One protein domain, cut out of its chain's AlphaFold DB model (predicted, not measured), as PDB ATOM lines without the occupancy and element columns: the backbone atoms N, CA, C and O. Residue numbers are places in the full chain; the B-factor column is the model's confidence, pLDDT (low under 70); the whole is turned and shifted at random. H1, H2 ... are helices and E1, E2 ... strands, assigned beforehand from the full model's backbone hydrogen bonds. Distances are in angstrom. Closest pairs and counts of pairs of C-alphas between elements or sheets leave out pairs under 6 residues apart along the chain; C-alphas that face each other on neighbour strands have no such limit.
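This is residues 163 to 312 of the 312 residues of the protein "Aspartyl-tRNA synthetase" of Bacillus sp. (strain OxB-1) (UniProt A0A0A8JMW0). Three antiparallel sheets are stacked face to face in turn along the longest axis: E1 E2 E3 E4 at one end, E5 E6 E9 E8 in the middle, E7 E10 E11 at the other end, with the strands crossed from sheet to sheet. Two short helices lie at the margins: H1 is on the first sheet, and H2 lies off to one side, on none of the three. The printed part has 150 residues, with two named helices and eleven named strands in the order H1 E1 E2 E3 E4 E5 E6 E7 E8 H2 E9 E10 E11; the class is mostly strand. It is compact, with a radius of gyration of the C-alphas of 15.2 A and spans of 48 by 37 by 25 A.

Begin with E1, residues 174 to 180, E2, 186 to 193, E3, 196 to 205, and E4, 208 to 217: a meander, each strand the antiparallel neighbour of the one before, strongly twisted. Look for N 176 and O 190 at 2.8 A, N 189 and O 200 at 2.9 A, and N 203 and O 210 at 2.8 A. H1, residues 163 to 169, is on this sheet; the closest C-alphas of H1 and E4 are those of Ala 165 and Ala 211, 5.2 A apart. The next sheet holds E5, residues 228 to 234, E6, 238 to 244, E9, 280 to 286, and E8, 259 to 263; it is strongly twisted too. Find N 232 and O 240 at 2.8 A, N 241 and O 283 at 2.9 A, and N 263 and O 282 at 2.8 A. It is face to face with the first sheet, their strands at 48 degrees; the C-alphas of Ser 217 and Gly 232, the closest of E4 and E5, are 5.2 A apart. The third sheet holds E7, residues 251 to 254, E10, 295 to 300, and E11, 306 to 311, with N 252 and O 299 at 2.9 A and N 296 and O 310 at 2.9 A. These two sheets are face to face, their strands at 41 degrees; the closest C-alphas of E7 and E8, Val 253 and Ser 260, are 5.8 A apart. H2, residues 269 to 274, is only just apart from E1, at 8.1 A. In H1 and H2 every O i to N i+4 pair is within hydrogen-bond range.

Find C-alpha 196 at (7.459, 81.608, -34.975); from there E3 runs 28.7 A to C-alpha 205. E4 is 28.1 A long, E2 21.8 A, and E6 and E9 20.0 A each. H1 begins at C-alpha 163, (13.956, 69.138, -48.240), and E11 ends at C-alpha 311, (2.911, 73.363, -17.536).

The C-alphas farthest apart, Phe 207 and Thr 303, are 48.1 A apart. The printed part has no cut, and no link is long. Look for pLDDT under 70 at residues 171 to 175, 177 to 185, 221 to 226 and 265 to 266; the mean of the printed part is 81.2.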
ATOM      1  N   GLU A 163      13.793  67.674 -48.169       82.62
ATOM      2  CA  GLU A 163      13.956  69.138 -48.240       82.62
ATOM      3  C   GLU A 163      13.197  69.717 -49.441       82.62
ATOM      4  O   GLU A 163      12.493  70.714 -49.329       82.62
ATOM      5  N   LYS A 164      13.259  69.048 -50.604       85.81
ATOM      6  CA  LYS A 164      12.462  69.447 -51.777       85.81
ATOM      7  C   LYS A 164      10.963  69.297 -51.529       85.81
ATOM      8  O   LYS A 164      10.191  70.099 -52.045       85.81
ATOM      9  N   ALA A 165      10.559  68.255 -50.798       87.31
ATOM     10  CA  ALA A 165       9.156  68.044 -50.461       87.31
ATOM     11  C   ALA A 165       8.636  69.159 -49.558       87.31
ATOM     12  O   ALA A 165       7.536  69.663 -49.777       87.31
ATOM     13  N   PHE A 166       9.448  69.568 -48.588       82.12
ATOM     14  CA  PHE A 166       9.113  70.642 -47.675       82.12
ATOM     15  C   PHE A 166       9.103  72.013 -48.360       82.12
ATOM     16  O   PHE A 166       8.084  72.695 -48.308       82.12
ATOM     17  N   ALA A 167      10.154  72.356 -49.111       82.44
ATOM     18  CA  ALA A 167      10.229  73.607 -49.870       82.44
ATOM     19  C   ALA A 167       9.087  73.773 -50.892       82.44
ATOM     20  O   ALA A 167       8.767  74.885 -51.309       82.44
ATOM     21  N   ALA A 168       8.486  72.667 -51.342       83.81
ATOM     22  CA  ALA A 168       7.320  72.701 -52.213       83.81
ATOM     23  C   ALA A 168       5.989  72.881 -51.463       83.81
ATOM     24  O   ALA A 168       5.023  73.351 -52.065       83.81
ATOM     25  N   ALA A 169       5.919  72.489 -50.188       81.44
ATOM     26  CA  ALA A 169       4.741  72.667 -49.346       81.44
ATOM     27  C   ALA A 169       4.706  74.055 -48.695       81.44
ATOM     28  O   ALA A 169       3.637  74.655 -48.601       81.44
ATOM     29  N   GLU A 170       5.866  74.577 -48.303       77.12
ATOM     30  CA  GLU A 170       6.037  75.931 -47.791       77.12
ATOM     31  C   GLU A 170       7.214  76.616 -48.488       77.12
ATOM     32  O   GLU A 170       8.348  76.139 -48.463       77.12
ATOM     33  N   GLY A 171       6.926  77.732 -49.156       66.56
ATOM     34  CA  GLY A 171       7.938  78.526 -49.851       66.56
ATOM     35  C   GLY A 171       8.729  79.402 -48.878       66.56
ATOM     36  O   GLY A 171       8.154  79.945 -47.939       66.56
ATOM     37  N   ASP A 172      10.030  79.573 -49.141       65.31
ATOM     38  CA  ASP A 172      10.967  80.421 -48.380       65.31
ATOM     39  C   ASP A 172      11.020  80.130 -46.875       65.31
ATOM     40  O   ASP A 172      10.888  81.019 -46.032       65.31
ATOM     41  N   VAL A 173      11.261  78.869 -46.527       69.50
ATOM     42  CA  VAL A 173      11.421  78.460 -45.137       69.50
ATOM     43  C   VAL A 173      12.835  77.947 -44.866       69.50
ATOM     44  O   VAL A 173      13.476  77.359 -45.735       69.50
ATOM     45  N   VAL A 174      13.350  78.233 -43.666       66.81
ATOM     46  CA  VAL A 174      14.647  77.718 -43.223       66.81
ATOM     47  C   VAL A 174      14.472  76.348 -42.583       66.81
ATOM     48  O   VAL A 174      13.922  76.233 -41.486       66.81
ATOM     49  N   ASP A 175      15.014  75.337 -43.250       66.31
ATOM     50  CA  ASP A 175      14.950  73.949 -42.808       66.31
ATOM     51  C   ASP A 175      15.918  73.698 -41.657       66.31
ATOM     52  O   ASP A 175      17.139  73.815 -41.798       66.31
ATOM     53  N   ILE A 176      15.376  73.269 -40.522       71.31
ATOM     54  CA  ILE A 176      16.149  72.688 -39.433       71.31
ATOM     55  C   ILE A 176      15.860  71.187 -39.471       71.31
ATOM     56  O   ILE A 176      14.765  70.773 -39.071       71.31
ATOM     57  N   PRO A 177      16.794  70.357 -39.978       65.25
ATOM     58  CA  PRO A 177      16.573  68.922 -40.056       65.25
ATOM     59  C   PRO A 177      16.313  68.388 -38.648       65.25
ATOM     60  O   PRO A 177      17.184  68.416 -37.776       65.25
ATOM     61  N   GLY A 178      15.081  67.941 -38.421       62.50
ATOM     62  CA  GLY A 178      14.711  67.220 -37.221       62.50
ATOM     63  C   GLY A 178      15.146  65.767 -37.351       62.50
ATOM     64  O   GLY A 178      15.451  65.254 -38.431       62.50
ATOM     65  N   TYR A 179      15.252  65.107 -36.206       64.00
ATOM     66  CA  TYR A 179      15.788  63.758 -36.124       64.00
ATOM     67  C   TYR A 179      14.989  62.777 -36.998       64.00
ATOM     68  O   TYR A 179      13.757  62.814 -37.035       64.00
ATOM     69  N   SER A 180      15.701  61.868 -37.666       52.88
ATOM     70  CA  SER A 180      15.111  60.694 -38.295       52.88
ATOM     71  C   SER A 180      15.061  59.577 -37.263       52.88
ATOM     72  O   SER A 180      16.099  59.126 -36.777       52.88
ATOM     73  N   ASP A 181      13.870  59.098 -36.905       55.78
ATOM     74  CA  ASP A 181      13.833  57.744 -36.368       55.78
ATOM     75  C   ASP A 181      14.103  56.824 -37.561       55.78
ATOM     76  O   ASP A 181      13.303  56.738 -38.491       55.78
ATOM     77  N   PHE A 182      15.287  56.206 -37.572       44.91
ATOM     78  CA  PHE A 182      15.815  55.395 -38.675       44.91
ATOM     79  C   PHE A 182      14.872  54.245 -39.071       44.91
ATOM     80  O   PHE A 182      14.992  53.695 -40.169       44.91
ATOM     81  N   PHE A 183      13.949  53.874 -38.177       51.47
ATOM     82  CA  PHE A 183      12.926  52.857 -38.403       51.47
ATOM     83  C   PHE A 183      11.565  53.427 -38.812       51.47
ATOM     84  O   PHE A 183      10.755  52.701 -39.396       51.47
ATOM     85  N   SER A 184      11.318  54.710 -38.560       60.72
ATOM     86  CA  SER A 184      10.110  55.393 -39.005       60.72
ATOM     87  C   SER A 184      10.232  55.774 -40.486       60.72
ATOM     88  O   SER A 184      11.304  56.112 -40.990       60.72
ATOM     89  N   ARG A 185       9.124  55.710 -41.229       68.06
ATOM     90  CA  ARG A 185       9.057  56.233 -42.607       68.06
ATOM     91  C   ARG A 185       8.907  57.755 -42.640       68.06
ATOM     92  O   ARG A 185       8.644  58.306 -43.704       68.06
ATOM     93  N   GLU A 186       9.078  58.411 -41.499       73.56
ATOM     94  CA  GLU A 186       8.760  59.809 -41.271       73.56
ATOM     95  C   GLU A 186      10.027  60.554 -40.858       73.56
ATOM     96  O   GLU A 186      10.763  60.151 -39.960       73.56
ATOM     97  N   LEU A 187      10.290  61.666 -41.526       74.56
ATOM     98  CA  LEU A 187      11.305  62.623 -41.124       74.56
ATOM     99  C   LEU A 187      10.606  63.850 -40.579       74.56
ATOM    100  O   LEU A 187       9.683  64.364 -41.201       74.56
ATOM    101  N   ARG A 188      11.046  64.329 -39.423       78.75
ATOM    102  CA  ARG A 188      10.512  65.560 -38.845       78.75
ATOM    103  C   ARG A 188      11.417  66.700 -39.240       78.75
ATOM    104  O   ARG A 188      12.631  66.561 -39.166       78.75
ATOM    105  N   TYR A 189      10.836  67.818 -39.626       80.50
ATOM    106  CA  TYR A 189      11.570  69.047 -39.880       80.50
ATOM    107  C   TYR A 189      10.979  70.137 -39.009       80.50
ATOM    108  O   TYR A 189       9.760  70.269 -38.900       80.50
ATOM    109  N   PHE A 190      11.858  70.895 -38.368       83.19
ATOM    110  CA  PHE A 190      11.481  72.131 -37.706       83.19
ATOM    111  C   PHE A 190      11.829  73.288 -38.623       83.19
ATOM    112  O   PHE A 190      12.745  73.189 -39.439       83.19
ATOM    113  N   PHE A 191      11.106  74.385 -38.486       83.19
ATOM    114  CA  PHE A 191      11.369  75.557 -39.290       83.19
ATOM    115  C   PHE A 191      10.990  76.849 -38.591       83.19
ATOM    116  O   PHE A 191      10.143  76.852 -37.706       83.19
ATOM    117  N   VAL A 192      11.595  77.958 -39.011       77.81
ATOM    118  CA  VAL A 192      11.285  79.289 -38.476       77.81
ATOM    119  C   VAL A 192      10.660  80.142 -39.570       77.81
ATOM    120  O   VAL A 192      11.214  80.246 -40.666       77.81
ATOM    121  N   LYS A 193       9.503  80.741 -39.276       79.06
ATOM    122  CA  LYS A 193       8.757  81.614 -40.192       79.06
ATOM    123  C   LYS A 193       8.133  82.758 -39.402       79.06
ATOM    124  O   LYS A 193       7.459  82.519 -38.409       79.06
ATOM    125  N   GLU A 194       8.388  83.994 -39.831       77.62
ATOM    126  CA  GLU A 194       7.829  85.216 -39.217       77.62
ATOM    127  C   GLU A 194       8.087  85.346 -37.699       77.62
ATOM    128  O   GLU A 194       7.323  85.977 -36.981       77.62
ATOM    129  N   GLY A 195       9.189  84.767 -37.211       72.50
ATOM    130  CA  GLY A 195       9.540  84.749 -35.787       72.50
ATOM    131  C   GLY A 195       9.004  83.537 -35.026       72.50
ATOM    132  O   GLY A 195       9.577  83.204 -33.998       72.50
ATOM    133  N   GLY A 196       8.008  82.826 -35.561       80.25
ATOM    134  CA  GLY A 196       7.459  81.608 -34.975       80.25
ATOM    135  C   GLY A 196       8.235  80.340 -35.336       80.25
ATOM    136  O   GLY A 196       8.917  80.265 -36.363       80.25
ATOM    137  N   LEU A 197       8.091  79.315 -34.494       85.88
ATOM    138  CA  LEU A 197       8.583  77.961 -34.745       85.88
ATOM    139  C   LEU A 197       7.450  77.116 -35.319       85.88
ATOM    140  O   LEU A 197       6.340  77.087 -34.779       85.88
ATOM    141  N   GLY A 198       7.753  76.397 -36.387       87.75
ATOM    142  CA  GLY A 198       6.888  75.399 -36.977       87.75
ATOM    143  C   GLY A 198       7.531  74.027 -37.029       87.75
ATOM    144  O   GLY A 198       8.745  73.856 -36.890       87.75
ATOM    145  N   VAL A 199       6.674  73.037 -37.224       88.38
ATOM    146  CA  VAL A 199       7.049  71.650 -37.449       88.38
ATOM    147  C   VAL A 199       6.258  71.093 -38.622       88.38
ATOM    148  O   VAL A 199       5.089  71.418 -38.836       88.38
ATOM    149  N   THR A 200       6.925  70.244 -39.384       87.44
ATOM    150  CA  THR A 200       6.362  69.506 -40.508       87.44
ATOM    151  C   THR A 200       6.924  68.092 -40.530       87.44
ATOM    152  O   THR A 200       7.968  67.800 -39.934       87.44
ATOM    153  N   TYR A 201       6.253  67.214 -41.261       85.56
ATOM    154  CA  TYR A 201       6.707  65.855 -41.494       85.56
ATOM    155  C   TYR A 201       6.995  65.674 -42.974       85.56
ATOM    156  O   TYR A 201       6.357  66.290 -43.824       85.56
ATOM    157  N   ALA A 202       7.958  64.824 -43.286       86.06
ATOM    158  CA  ALA A 202       8.142  64.274 -44.607       86.06
ATOM    159  C   ALA A 202       8.007  62.754 -44.512       86.06
ATOM    160  O   ALA A 202       8.831  62.094 -43.881       86.06
ATOM    161  N   GLU A 203       6.981  62.185 -45.135       86.69
ATOM    162  CA  GLU A 203       6.791  60.737 -45.194       86.69
ATOM    163  C   GLU A 203       7.395  60.170 -46.482       86.69
ATOM    164  O   GLU A 203       7.270  60.737 -47.575       86.69
ATOM    165  N   ARG A 204       8.043  59.009 -46.376       84.81
ATOM    166  CA  ARG A 204       8.517  58.247 -47.527       84.81
ATOM    167  C   ARG A 204       7.377  57.458 -48.175       84.81
ATOM    168  O   ARG A 204       7.045  56.346 -47.760       84.81
ATOM    169  N   ALA A 205       6.869  57.990 -49.278       84.81
ATOM    170  CA  ALA A 205       5.923  57.345 -50.179       84.81
ATOM    171  C   ALA A 205       6.627  56.418 -51.207       84.81
ATOM    172  O   ALA A 205       7.847  56.482 -51.394       84.81
ATOM    173  N   PRO A 206       5.884  55.560 -51.940       84.06
ATOM    174  CA  PRO A 206       6.457  54.646 -52.939       84.06
ATOM    175  C   PRO A 206       7.283  55.310 -54.053       84.06
ATOM    176  O   PRO A 206       8.095  54.635 -54.686       84.06
ATOM    177  N   PHE A 207       7.078  56.607 -54.304       86.56
ATOM    178  CA  PHE A 207       7.742  57.357 -55.373       86.56
ATOM    179  C   PHE A 207       8.712  58.440 -54.882       86.56
ATOM    180  O   PHE A 207       9.301  59.119 -55.717       86.56
ATOM    181  N   GLY A 208       8.903  58.597 -53.569       90.25
ATOM    182  CA  GLY A 208       9.770  59.628 -52.994       90.25
ATOM    183  C   GLY A 208       9.248  60.132 -51.653       90.25
ATOM    184  O   GLY A 208       8.564  59.407 -50.939       90.25
ATOM    185  N   TRP A 209       9.583  61.367 -51.308       90.25
ATOM    186  CA  TRP A 209       9.179  62.027 -50.069       90.25
ATOM    187  C   TRP A 209       7.987  62.943 -50.298       90.25
ATOM    188  O   TRP A 209       7.938  63.628 -51.316       90.25
ATOM    189  N   LYS A 210       7.046  62.972 -49.361       88.88
ATOM    190  CA  LYS A 210       5.917  63.904 -49.355       88.88
ATOM    191  C   LYS A 210       5.938  64.697 -48.064       88.88
ATOM    192  O   LYS A 210       6.056  64.087 -47.010       88.88
ATOM    193  N   ALA A 211       5.808  66.015 -48.144       87.19
ATOM    194  CA  ALA A 211       5.576  66.810 -46.952       87.19
ATOM    195  C   ALA A 211       4.124  66.627 -46.503       87.19
ATOM    196  O   ALA A 211       3.197  66.755 -47.305       87.19
ATOM    197  N   GLU A 212       3.937  66.323 -45.228       83.00
ATOM    198  CA  GLU A 212       2.640  66.239 -44.584       83.00
ATOM    199  C   GLU A 212       2.631  67.103 -43.333       83.00
ATOM    200  O   GLU A 212       3.623  67.183 -42.607       83.00
ATOM    201  N   GLY A 213       1.470  67.709 -43.072       74.62
ATOM    202  CA  GLY A 213       1.182  68.239 -41.754       74.62
ATOM    203  C   GLY A 213       2.079  69.393 -41.343       74.62
ATOM    204  O   GLY A 213       3.019  69.206 -40.583       74.62
ATOM    205  N   ILE A 214       1.750  70.595 -41.800       83.81
ATOM    206  CA  ILE A 214       2.444  71.811 -41.389       83.81
ATOM    207  C   ILE A 214       1.660  72.426 -40.227       83.81
ATOM    208  O   ILE A 214       0.468  72.704 -40.359       83.81
ATOM    209  N   SER A 215       2.324  72.635 -39.092       84.50
ATOM    210  CA  SER A 215       1.813  73.472 -38.003       84.50
ATOM    211  C   SER A 215       2.890  74.452 -37.599       84.50
ATOM    212  O   SER A 215       4.067  74.099 -37.555       84.50
ATOM    213  N   TRP A 216       2.485  75.662 -37.259       85.31
ATOM    214  CA  TRP A 216       3.362  76.637 -36.641       85.31
ATOM    215  C   TRP A 216       2.629  77.352 -35.525       85.31
ATOM    216  O   TRP A 216       1.398  77.388 -35.465       85.31
ATOM    217  N   SER A 217       3.427  77.895 -34.626       81.81
ATOM    218  CA  SER A 217       2.983  78.702 -33.503       81.81
ATOM    219  C   SER A 217       3.782  79.991 -33.488       81.81
ATOM    220  O   SER A 217       4.980  79.972 -33.787       81.81
ATOM    221  N   ASP A 218       3.121  81.080 -33.107       80.94
ATOM    222  CA  ASP A 218       3.723  82.397 -32.892       80.94
ATOM    223  C   ASP A 218       4.574  82.369 -31.608       80.94
ATOM    224  O   ASP A 218       4.242  83.004 -30.613       80.94
ATOM    225  N   LEU A 219       5.621  81.539 -31.591       74.69
ATOM    226  CA  LEU A 219       6.556  81.443 -30.474       74.69
ATOM    227  C   LEU A 219       7.609  82.520 -30.636       74.69
ATOM    228  O   LEU A 219       8.476  82.397 -31.499       74.69
ATOM    229  N   ASP A 220       7.569  83.530 -29.779       71.62
ATOM    230  CA  ASP A 220       8.641  84.512 -29.741       71.62
ATOM    231  C   ASP A 220       9.943  83.846 -29.250       71.62
ATOM    232  O   ASP A 220       9.937  83.113 -28.249       71.62
ATOM    233  N   PRO A 221      11.089  84.093 -29.911       69.19
ATOM    234  CA  PRO A 221      12.375  83.626 -29.419       69.19
ATOM    235  C   PRO A 221      12.632  84.152 -27.997       69.19
ATOM    236  O   PRO A 221      12.402  85.336 -27.715       69.19
ATOM    237  N   PRO A 222      13.146  83.317 -27.077       67.94
ATOM    238  CA  PRO A 222      13.354  83.729 -25.699       67.94
ATOM    239  C   PRO A 222      14.404  84.843 -25.605       67.94
ATOM    240  O   PRO A 222      15.574  84.670 -25.948       67.94
ATOM    241  N   THR A 223      14.001  85.988 -25.052       68.50
ATOM    242  CA  THR A 223      14.891  87.138 -24.804       68.50
ATOM    243  C   THR A 223      15.719  87.004 -23.517       68.50
ATOM    244  O   THR A 223      16.725  87.695 -23.365       68.50
ATOM    245  N   ASN A 224      15.348  86.096 -22.603       62.09
ATOM    246  CA  ASN A 224      16.019  85.862 -21.315       62.09
ATOM    247  C   ASN A 224      16.582  84.429 -21.198       62.09
ATOM    248  O   ASN A 224      16.053  83.493 -21.790       62.09
ATOM    249  N   LEU A 225      17.665  84.270 -20.424       54.19
ATOM    250  CA  LEU A 225      18.439  83.024 -20.271       54.19
ATOM    251  C   LEU A 225      17.657  81.864 -19.610       54.19
ATOM    252  O   LEU A 225      16.920  82.086 -18.648       54.19
ATOM    253  N   ALA A 226      17.915  80.637 -20.098       61.50
ATOM    254  CA  ALA A 226      17.644  79.324 -19.488       61.50
ATOM    255  C   ALA A 226      16.208  79.036 -19.027       61.50
ATOM    256  O   ALA A 226      16.006  78.485 -17.945       61.50
ATOM    257  N   ARG A 227      15.208  79.378 -19.848       76.50
ATOM    258  CA  ARG A 227      13.815  79.000 -19.586       76.50
ATOM    259  C   ARG A 227      13.180  78.255 -20.748       76.50
ATOM    260  O   ARG A 227      13.464  78.558 -21.908       76.50
ATOM    261  N   LEU A 228      12.321  77.297 -20.416       82.88
ATOM    262  CA  LEU A 228      11.337  76.749 -21.337       82.88
ATOM    263  C   LEU A 228      10.344  77.876 -21.638       82.88
ATOM    264  O   LEU A 228       9.652  78.356 -20.741       82.88
ATOM    265  N   HIS A 229      10.327  78.354 -22.882       75.12
ATOM    266  CA  HIS A 229       9.506  79.495 -23.276       75.12
ATOM    267  C   HIS A 229       8.436  79.074 -24.267       75.12
ATOM    268  O   HIS A 229       8.762  78.789 -25.418       75.12
ATOM    269  N   GLU A 230       7.179  79.110 -23.812       83.88
ATOM    270  CA  GLU A 230       5.993  78.742 -24.590       83.88
ATOM    271  C   GLU A 230       6.155  77.382 -25.299       83.88
ATOM    272  O   GLU A 230       7.166  76.685 -25.178       83.88
ATOM    273  N   TYR A 231       5.111  76.910 -25.966       89.69
ATOM    274  CA  TYR A 231       5.232  75.694 -26.754       89.69
ATOM    275  C   TYR A 231       4.243  75.707 -27.908       89.69
ATOM    276  O   TYR A 231       3.099  76.148 -27.791       89.69
ATOM    277  N   GLY A 232       4.707  75.194 -29.037       89.62
ATOM    278  CA  GLY A 232       3.874  74.800 -30.149       89.62
ATOM    279  C   GLY A 232       3.362  73.387 -29.935       89.62
ATOM    280  O   GLY A 232       4.015  72.543 -29.312       89.62
ATOM    281  N   ARG A 233       2.181  73.110 -30.485       88.94
ATOM    282  CA  ARG A 233       1.614  71.764 -30.523       88.94
ATOM    283  C   ARG A 233       1.388  71.346 -31.968       88.94
ATOM    284  O   ARG A 233       0.936  72.131 -32.803       88.94
ATOM    285  N   TYR A 234       1.689  70.087 -32.255       86.75
ATOM    286  CA  TYR A 234       1.310  69.445 -33.502       86.75
ATOM    287  C   TYR A 234       0.495  68.190 -33.198       86.75
ATOM    288  O   TYR A 234       0.978  67.239 -32.573       86.75
ATOM    289  N   GLY A 235      -0.768  68.203 -33.628       85.56
ATOM    290  CA  GLY A 235      -1.728  67.157 -33.291       85.56
ATOM    291  C   GLY A 235      -1.855  66.958 -31.778       85.56
ATOM    292  O   GLY A 235      -1.723  67.892 -30.991       85.56
ATOM    293  N   GLU A 236      -2.098  65.723 -31.352       88.12
ATOM    294  CA  GLU A 236      -2.202  65.404 -29.925       88.12
ATOM    295  C   GLU A 236      -0.889  64.895 -29.322       88.12
ATOM    296  O   GLU A 236      -0.787  64.819 -28.101       88.12
ATOM    297  N   ASN A 237       0.122  64.622 -30.148       89.19
ATOM    298  CA  ASN A 237       1.237  63.733 -29.811       89.19
ATOM    299  C   ASN A 237       2.612  64.412 -29.770       89.19
ATOM    300  O   ASN A 237       3.580  63.780 -29.342       89.19
ATOM    301  N   LEU A 238       2.715  65.663 -30.231       89.44
ATOM    302  CA  LEU A 238       3.965  66.415 -30.280       89.44
ATOM    303  C   LEU A 238       3.785  67.807 -29.671       89.44
ATOM    304  O   LEU A 238       2.901  68.564 -30.078       89.44
ATOM    305  N   ILE A 239       4.684  68.151 -28.753       91.38
ATOM    306  CA  ILE A 239       4.920  69.521 -28.291       91.38
ATOM    307  C   ILE A 239       6.373  69.895 -28.556       91.38
ATOM    308  O   ILE A 239       7.256  69.037 -28.513       91.38
ATOM    309  N   TYR A 240       6.615  71.159 -28.863       91.31
ATOM    310  CA  TYR A 240       7.934  71.660 -29.221       91.31
ATOM    311  C   TYR A 240       8.084  73.124 -28.822       91.31
ATOM    312  O   TYR A 240       7.093  73.833 -28.676       91.31
ATOM    313  N   GLY A 241       9.313  73.596 -28.665       90.31
ATOM    314  CA  GLY A 241       9.561  74.986 -28.308       90.31
ATOM    315  C   GLY A 241      11.029  75.366 -28.381       90.31
ATOM    316  O   GLY A 241      11.893  74.552 -28.723       90.31
ATOM    317  N   PHE A 242      11.303  76.620 -28.036       88.50
ATOM    318  CA  PHE A 242      12.659  77.133 -27.905       88.50
ATOM    319  C   PHE A 242      13.156  77.024 -26.463       88.50
ATOM    320  O   PHE A 242      12.389  77.095 -25.500       88.50
ATOM    321  N   VAL A 243      14.469  76.866 -26.311       88.94
ATOM    322  CA  VAL A 243      15.172  76.971 -25.030       88.94
ATOM    323  C   VAL A 243      16.542  77.600 -25.257       88.94
ATOM    324  O   VAL A 243      17.269  77.197 -26.159       88.94
ATOM    325  N   LYS A 244      16.909  78.597 -24.452       87.06
ATOM    326  CA  LYS A 244      18.226  79.247 -24.531       87.06
ATOM    327  C   LYS A 244      19.187  78.617 -23.529       87.06
ATOM    328  O   LYS A 244      18.908  78.680 -22.333       87.06
ATOM    329  N   LEU A 245      20.288  78.024 -23.986       84.81
ATOM    330  CA  LEU A 245      21.236  77.294 -23.131       84.81
ATOM    331  C   LEU A 245      22.668  77.759 -23.381       84.81
ATOM    332  O   LEU A 245      23.037  78.029 -24.514       84.81
ATOM    333  N   ASP A 246      23.500  77.757 -22.341       82.56
ATOM    334  CA  ASP A 246      24.928  78.068 -22.495       82.56
ATOM    335  C   ASP A 246      25.699  76.903 -23.149       82.56
ATOM    336  O   ASP A 246      26.665  77.104 -23.882       82.56
ATOM    337  N   THR A 247      25.283  75.660 -22.869       81.38
ATOM    338  CA  THR A 247      25.921  74.428 -23.361       81.38
ATOM    339  C   THR A 247      24.894  73.305 -23.538       81.38
ATOM    340  O   THR A 247      24.245  72.882 -22.590       81.38
ATOM    341  N   LEU A 248      24.779  72.714 -24.733       81.38
ATOM    342  CA  LEU A 248      23.860  71.580 -24.971       81.38
ATOM    343  C   LEU A 248      24.177  70.332 -24.117       81.38
ATOM    344  O   LEU A 248      23.295  69.528 -23.801       81.38
ATOM    345  N   ALA A 249      25.455  70.136 -23.779       83.56
ATOM    346  CA  ALA A 249      25.939  68.916 -23.134       83.56
ATOM    347  C   ALA A 249      25.331  68.687 -21.742       83.56
ATOM    348  O   ALA A 249      25.156  67.534 -21.345       83.56
ATOM    349  N   ASP A 250      24.956  69.763 -21.049       86.25
ATOM    350  CA  ASP A 250      24.622  69.730 -19.626       86.25
ATOM    351  C   ASP A 250      23.122  69.652 -19.344       86.25
ATOM    352  O   ASP A 250      22.744  69.407 -18.203       86.25
ATOM    353  N   TYR A 251      22.262  69.784 -20.358       88.00
ATOM    354  CA  TYR A 251      20.809  69.834 -20.166       88.00
ATOM    355  C   TYR A 251      20.066  68.746 -20.940       88.00
ATOM    356  O   TYR A 251      20.482  68.323 -22.023       88.00
ATOM    357  N   ALA A 252      18.954  68.291 -20.373       88.69
ATOM    358  CA  ALA A 252      17.955  67.436 -21.002       88.69
ATOM    359  C   ALA A 252      16.567  68.042 -20.780       88.69
ATOM    360  O   ALA A 252      16.322  68.652 -19.742       88.69
ATOM    361  N   VAL A 253      15.661  67.841 -21.730       89.12
ATOM    362  CA  VAL A 253      14.230  68.009 -21.471       89.12
ATOM    363  C   VAL A 253      13.700  66.666 -20.998       89.12
ATOM    364  O   VAL A 253      14.141  65.642 -21.506       89.12
ATOM    365  N   ALA A 254      12.814  66.664 -20.012       89.25
ATOM    366  CA  ALA A 254      12.192  65.472 -19.465       89.25
ATOM    367  C   ALA A 254      10.675  65.662 -19.387       89.25
ATOM    368  O   ALA A 254      10.174  66.724 -19.020       89.25
ATOM    369  N   MET A 255       9.941  64.606 -19.727       88.00
ATOM    370  CA  MET A 255       8.504  64.506 -19.510       88.00
ATOM    371  C   MET A 255       8.171  63.047 -19.192       88.00
ATOM    372  O   MET A 255       8.690  62.128 -19.829       88.00
ATOM    373  N   GLU A 256       7.306  62.821 -18.203       84.00
ATOM    374  CA  GLU A 256       6.985  61.476 -17.727       84.00
ATOM    375  C   GLU A 256       6.467  60.575 -18.862       84.00
ATOM    376  O   GLU A 256       5.452  60.866 -19.501       84.00
ATOM    377  N   GLY A 257       7.171  59.464 -19.109       77.69
ATOM    378  CA  GLY A 257       6.806  58.457 -20.109       77.69
ATOM    379  C   GLY A 257       6.848  58.957 -21.555       77.69
ATOM    380  O   GLY A 257       6.038  58.498 -22.358       77.69
ATOM    381  N   ALA A 258       7.697  59.940 -21.865       80.44
ATOM    382  CA  ALA A 258       7.865  60.496 -23.204       80.44
ATOM    383  C   ALA A 258       9.326  60.466 -23.655       80.44
ATOM    384  O   ALA A 258      10.232  60.698 -22.848       80.44
ATOM    385  N   ASP A 259       9.536  60.300 -24.957       75.88
ATOM    386  CA  ASP A 259      10.839  60.555 -25.555       75.88
ATOM    387  C   ASP A 259      11.001  62.062 -25.768       75.88
ATOM    388  O   ASP A 259      10.127  62.743 -26.317       75.88
ATOM    389  N   SER A 260      12.121  62.594 -25.290       80.56
ATOM    390  CA  SER A 260      12.403  64.025 -25.228       80.56
ATOM    391  C   SER A 260      13.793  64.305 -25.774       80.56
ATOM    392  O   SER A 260      14.751  63.573 -25.518       80.56
ATOM    393  N   TYR A 261      13.894  65.367 -26.565       80.56
ATOM    394  CA  TYR A 261      15.105  65.684 -27.308       80.56
ATOM    395  C   TYR A 261      15.365  67.186 -27.277       80.56
ATOM    396  O   TYR A 261      14.435  67.987 -27.359       80.56
ATOM    397  N   ILE A 262      16.646  67.554 -27.197       80.56
ATOM    398  CA  ILE A 262      17.125  68.916 -27.443       80.56
ATOM    399  C   ILE A 262      18.017  68.856 -28.675       80.56
ATOM    400  O   ILE A 262      18.996  68.106 -28.708       80.56
ATOM    401  N   ILE A 263      17.669  69.639 -29.686       75.75
ATOM    402  CA  ILE A 263      18.387  69.741 -30.947       75.75
ATOM    403  C   ILE A 263      19.002  71.133 -31.028       75.75
ATOM    404  O   ILE A 263      18.321  72.144 -30.849       75.75
ATOM    405  N   HIS A 264      20.301  71.185 -31.329       72.38
ATOM    406  CA  HIS A 264      20.912  72.426 -31.785       72.38
ATOM    407  C   HIS A 264      20.444  72.682 -33.213       72.38
ATOM    408  O   HIS A 264      20.745  71.866 -34.091       72.38
ATOM    409  N   PRO A 265      19.729  73.783 -33.476       65.38
ATOM    410  CA  PRO A 265      19.349  74.106 -34.832       65.38
ATOM    411  C   PRO A 265      20.636  74.375 -35.626       65.38
ATOM    412  O   PRO A 265      21.448  75.220 -35.249       65.38
ATOM    413  N   LEU A 266      20.879  73.582 -36.672       66.31
ATOM    414  CA  LEU A 266      22.001  73.754 -37.601       66.31
ATOM    415  C   LEU A 266      21.656  74.895 -38.564       66.31
ATOM    416  O   LEU A 266      21.346  74.670 -39.730       66.31
ATOM    417  N   LEU A 267      21.643  76.118 -38.045       70.12
ATOM    418  CA  LEU A 267      21.337  77.323 -38.809       70.12
ATOM    419  C   LEU A 267      22.629  77.974 -39.305       70.12
ATOM    420  O   LEU A 267      23.665  77.901 -38.643       70.12
ATOM    421  N   SER A 268      22.578  78.628 -40.468       73.19
ATOM    422  CA  SER A 268      23.678  79.502 -40.888       73.19
ATOM    423  C   SER A 268      23.799  80.700 -39.937       73.19
ATOM    424  O   SER A 268      22.829  81.072 -39.267       73.19
ATOM    425  N   GLU A 269      24.985  81.316 -39.877       78.19
ATOM    426  CA  GLU A 269      25.213  82.521 -39.062       78.19
ATOM    427  C   GLU A 269      24.231  83.638 -39.438       78.19
ATOM    428  O   GLU A 269      23.588  84.192 -38.551       78.19
ATOM    429  N   ASP A 270      24.015  83.869 -40.738       76.88
ATOM    430  CA  ASP A 270      23.086  84.888 -41.243       76.88
ATOM    431  C   ASP A 270      21.655  84.694 -40.720       76.88
ATOM    432  O   ASP A 270      20.977  85.655 -40.360       76.88
ATOM    433  N   ILE A 271      21.179  83.445 -40.659       73.56
ATOM    434  CA  ILE A 271      19.821  83.135 -40.194       73.56
ATOM    435  C   ILE A 271      19.754  83.229 -38.671       73.56
ATOM    436  O   ILE A 271      18.812  83.797 -38.120       73.56
ATOM    437  N   SER A 272      20.771  82.711 -37.986       79.38
ATOM    438  CA  SER A 272      20.867  82.822 -36.531       79.38
ATOM    439  C   SER A 272      20.879  84.288 -36.095       79.38
ATOM    440  O   SER A 272      20.245  84.636 -35.104       79.38
ATOM    441  N   GLU A 273      21.540  85.164 -36.855       81.19
ATOM    442  CA  GLU A 273      21.551  86.606 -36.621       81.19
ATOM    443  C   GLU A 273      20.222  87.275 -36.967       81.19
ATOM    444  O   GLU A 273      19.681  88.002 -36.132       81.19
ATOM    445  N   ALA A 274      19.658  86.981 -38.140       78.50
ATOM    446  CA  ALA A 274      18.391  87.559 -38.586       78.50
ATOM    447  C   ALA A 274      17.234  87.287 -37.611       78.50
ATOM    448  O   ALA A 274      16.386  88.158 -37.414       78.50
ATOM    449  N   TYR A 275      17.222  86.109 -36.983       75.12
ATOM    450  CA  TYR A 275      16.166  85.684 -36.059       75.12
ATOM    451  C   TYR A 275      16.583  85.693 -34.579       75.12
ATOM    452  O   TYR A 275      15.807  85.262 -33.733       75.12
ATOM    453  N   GLN A 276      17.781  86.191 -34.246       80.69
ATOM    454  CA  GLN A 276      18.313  86.231 -32.870       80.69
ATOM    455  C   GLN A 276      18.336  84.856 -32.171       80.69
ATOM    456  O   GLN A 276      18.071  84.735 -30.974       80.69
ATOM    457  N   LEU A 277      18.658  83.803 -32.923       80.06
ATOM    458  CA  LEU A 277      18.675  82.415 -32.456       80.06
ATOM    459  C   LEU A 277      20.055  81.975 -31.935       80.06
ATOM    460  O   LEU A 277      20.330  80.778 -31.853       80.06
ATOM    461  N   GLN A 278      20.940  82.915 -31.573       83.56
ATOM    462  CA  GLN A 278      22.218  82.561 -30.949       83.56
ATOM    463  C   GLN A 278      21.980  81.908 -29.586       83.56
ATOM    464  O   GLN A 278      21.244  82.438 -28.748       83.56
ATOM    465  N   ASP A 279      22.611  80.753 -29.378       83.44
ATOM    466  CA  ASP A 279      22.477  79.932 -28.168       83.44
ATOM    467  C   ASP A 279      21.033  79.449 -27.907       83.44
ATOM    468  O   ASP A 279      20.688  79.034 -26.796       83.44
ATOM    469  N   VAL A 280      20.172  79.500 -28.933       85.06
ATOM    470  CA  VAL A 280      18.803  78.983 -28.893       85.06
ATOM    471  C   VAL A 280      18.777  77.576 -29.477       85.06
ATOM    472  O   VAL A 280      19.271  77.307 -30.569       85.06
ATOM    473  N   TYR A 281      18.151  76.677 -28.734       87.00
ATOM    474  CA  TYR A 281      17.954  75.281 -29.073       87.00
ATOM    475  C   TYR A 281      16.468  75.006 -29.261       87.00
ATOM    476  O   TYR A 281      15.622  75.657 -28.644       87.00
ATOM    477  N   ILE A 282      16.150  74.013 -30.087       87.56
ATOM    478  CA  ILE A 282      14.788  73.499 -30.211       87.56
ATOM    479  C   ILE A 282      14.679  72.273 -29.325       87.56
ATOM    480  O   ILE A 282      15.490  71.351 -29.426       87.56
ATOM    481  N   TRP A 283      13.665  72.240 -28.475       89.94
ATOM    482  CA  TRP A 283      13.289  71.033 -27.762       89.94
ATOM    483  C   TRP A 283      11.956  70.515 -28.280       89.94
ATOM    484  O   TRP A 283      11.112  71.280 -28.745       89.94
ATOM    485  N   TYR A 284      11.763  69.203 -28.196       90.31
ATOM    486  CA  TYR A 284      10.459  68.607 -28.440       90.31
ATOM    487  C   TYR A 284      10.255  67.348 -27.612       90.31
ATOM    488  O   TYR A 284      11.206  66.669 -27.209       90.31
ATOM    489  N   VAL A 285       8.983  67.037 -27.391       89.38
ATOM    490  CA  VAL A 285       8.529  65.828 -26.717       89.38
ATOM    491  C   VAL A 285       7.480  65.144 -27.576       89.38
ATOM    492  O   VAL A 285       6.513  65.775 -28.004       89.38
ATOM    493  N   SER A 286       7.670  63.850 -27.819       86.56
ATOM    494  CA  SER A 286       6.797  63.049 -28.673       86.56
ATOM    495  C   SER A 286       6.316  61.797 -27.953       86.56
ATOM    496  O   SER A 286       7.093  61.142 -27.260       86.56
ATOM    497  N   LYS A 287       5.055  61.417 -28.181       86.88
ATOM    498  CA  LYS A 287       4.498  60.126 -27.749       86.88
ATOM    499  C   LYS A 287       3.693  59.456 -28.857       86.88
ATOM    500  O   LYS A 287       3.183  60.127 -29.748       86.88
ATOM    501  N   GLU A 288       3.566  58.132 -28.789       83.88
ATOM    502  CA  GLU A 288       2.602  57.393 -29.619       83.88
ATOM    503  C   GLU A 288       1.156  57.685 -29.183       83.88
ATOM    504  O   GLU A 288       0.264  57.838 -30.017       83.88
ATOM    505  N   GLU A 289       0.929  57.801 -27.872       87.06
ATOM    506  CA  GLU A 289      -0.363  58.173 -27.293       87.06
ATOM    507  C   GLU A 289      -0.528  59.701 -27.185       87.06
ATOM    508  O   GLU A 289       0.466  60.402 -26.965       87.06
ATOM    509  N   PRO A 290      -1.775  60.214 -27.230       88.81
ATOM    510  CA  PRO A 290      -2.080  61.616 -26.957       88.81
ATOM    511  C   PRO A 290      -1.414  62.135 -25.682       88.81
ATOM    512  O   PRO A 290      -1.609  61.595 -24.586       88.81
ATOM    513  N   LEU A 291      -0.653  63.222 -25.822       86.88
ATOM    514  CA  LEU A 291      -0.101  63.977 -24.706       86.88
ATOM    515  C   LEU A 291      -1.267  64.536 -23.880       86.88
ATOM    516  O   LEU A 291      -2.058  65.359 -24.356       86.88
ATOM    517  N   LYS A 292      -1.367  64.059 -22.639       87.94
ATOM    518  CA  LYS A 292      -2.239  64.622 -21.602       87.94
ATOM    519  C   LYS A 292      -1.552  65.828 -20.970       87.94
ATOM    520  O   LYS A 292      -0.323  65.879 -20.987       87.94
ATOM    521  N   GLU A 293      -2.350  66.728 -20.398       87.38
ATOM    522  CA  GLU A 293      -1.850  67.862 -19.613       87.38
ATOM    523  C   GLU A 293      -0.803  67.389 -18.602       87.38
ATOM    524  O   GLU A 293      -0.953  66.331 -17.971       87.38
ATOM    525  N   GLY A 294       0.282  68.143 -18.488       88.75
ATOM    526  CA  GLY A 294       1.452  67.685 -17.759       88.75
ATOM    527  C   GLY A 294       2.513  68.754 -17.572       88.75
ATOM    528  O   GLY A 294       2.266  69.951 -17.699       88.75
ATOM    529  N   LYS A 295       3.712  68.294 -17.217       92.38
ATOM    530  CA  LYS A 295       4.876  69.150 -16.995       92.38
ATOM    531  C   LYS A 295       6.013  68.713 -17.895       92.38
ATOM    532  O   LYS A 295       6.322  67.523 -17.972       92.38
ATOM    533  N   VAL A 296       6.620  69.687 -18.554       91.81
ATOM    534  CA  VAL A 296       7.909  69.543 -19.222       91.81
ATOM    535  C   VAL A 296       8.952  70.175 -18.318       91.81
ATOM    536  O   VAL A 296       8.804  71.323 -17.904       91.81
ATOM    537  N   GLU A 297       9.998  69.427 -17.995       94.06
ATOM    538  CA  GLU A 297      11.068  69.873 -17.108       94.06
ATOM    539  C   GLU A 297      12.375  69.999 -17.887       94.06
ATOM    540  O   GLU A 297      12.744  69.112 -18.656       94.06
ATOM    541  N   LEU A 298      13.093  71.099 -17.677       92.38
ATOM    542  CA  LEU A 298      14.473  71.247 -18.120       92.38
ATOM    543  C   LEU A 298      15.377  70.815 -16.967       92.38
ATOM    544  O   LEU A 298      15.346  71.420 -15.900       92.38
ATOM    545  N   VAL A 299      16.181  69.777 -17.171       92.00
ATOM    546  CA  VAL A 299      16.963  69.126 -16.114       92.00
ATOM    547  C   VAL A 299      18.450  69.220 -16.425       92.00
ATOM    548  O   VAL A 299      18.874  68.972 -17.557       92.00
ATOM    549  N   ASN A 300      19.260  69.539 -15.417       90.75
ATOM    550  CA  ASN A 300      20.710  69.429 -15.525       90.75
ATOM    551  C   ASN A 300      21.122  67.949 -15.468       90.75
ATOM    552  O   ASN A 300      20.892  67.262 -14.475       90.75
ATOM    553  N   LYS A 301      21.766  67.450 -16.524       88.50
ATOM    554  CA  LYS A 301      22.197  66.049 -16.654       88.50
ATOM    555  C   LYS A 301      23.223  65.628 -15.602       88.50
ATOM    556  O   LYS A 301      23.304  64.443 -15.290       88.50
ATOM    557  N   GLN A 302      24.032  66.561 -15.098       89.62
ATOM    558  CA  GLN A 302      25.097  66.260 -14.142       89.62
ATOM    559  C   GLN A 302      24.567  66.170 -12.709       89.62
ATOM    560  O   GLN A 302      24.961  65.267 -11.972       89.62
ATOM    561  N   THR A 303      23.694  67.099 -12.309       92.50
ATOM    562  CA  THR A 303      23.192  67.179 -10.927       92.50
ATOM    563  C   THR A 303      21.833  66.509 -10.735       92.50
ATOM    564  O   THR A 303      21.514  66.088  -9.627       92.50
ATOM    565  N   GLY A 304      21.052  66.368 -11.808       90.50
ATOM    566  CA  GLY A 304      19.656  65.937 -11.756       90.50
ATOM    567  C   GLY A 304      18.695  67.033 -11.289       90.50
ATOM    568  O   GLY A 304      17.516  66.748 -11.091       90.50
ATOM    569  N   ASP A 305      19.173  68.265 -11.105       93.12
ATOM    570  CA  ASP A 305      18.333  69.369 -10.651       93.12
ATOM    571  C   ASP A 305      17.416  69.855 -11.775       93.12
ATOM    572  O   ASP A 305      17.846  70.047 -12.919       93.12
ATOM    573  N   VAL A 306      16.155  70.104 -11.425       93.25
ATOM    574  CA  VAL A 306      15.191  70.771 -12.302       93.25
ATOM    575  C   VAL A 306      15.531  72.260 -12.341       93.25
ATOM    576  O   VAL A 306      15.507  72.947 -11.321       93.25
ATOM    577  N   ILE A 307      15.872  72.739 -13.532       91.56
ATOM    578  CA  ILE A 307      16.266  74.120 -13.817       91.56
ATOM    579  C   ILE A 307      15.042  74.975 -14.127       91.56
ATOM    580  O   ILE A 307      14.957  76.113 -13.670       91.56
ATOM    581  N   ASP A 308      14.095  74.415 -14.881       92.06
ATOM    582  CA  ASP A 308      12.844  75.081 -15.222       92.06
ATOM    583  C   ASP A 308      11.711  74.076 -15.456       92.06
ATOM    584  O   ASP A 308      11.945  72.883 -15.674       92.06
ATOM    585  N   THR A 309      10.471  74.556 -15.402       92.25
ATOM    586  CA  THR A 309       9.273  73.737 -15.591       92.25
ATOM    587  C   THR A 309       8.201  74.505 -16.346       92.25
ATOM    588  O   THR A 309       7.829  75.611 -15.961       92.25
ATOM    589  N   LEU A 310       7.648  73.872 -17.377       91.06
ATOM    590  CA  LEU A 310       6.542  74.380 -18.177       91.06
ATOM    591  C   LEU A 310       5.323  73.472 -17.995       91.06
ATOM    592  O   LEU A 310       5.401  72.267 -18.240       91.06
ATOM    593  N   GLU A 311       4.208  74.047 -17.548       90.38
ATOM    594  CA  GLU A 311       2.911  73.363 -17.536       90.38
ATOM    595  C   GLU A 311       2.257  73.516 -18.910       90.38
ATOM    596  O   GLU A 311       2.302  74.602 -19.498       90.38
ATOM    597  N   PHE A 312       1.682  72.434 -19.426       81.31
ATOM    598  CA  PHE A 312       1.083  72.404 -20.755       81.31
ATOM    599  C   PHE A 312      -0.237  71.639 -20.769       81.31
ATOM    600  O   PHE A 312      -0.380  70.675 -19.976       81.31
TER     601      PHE A 312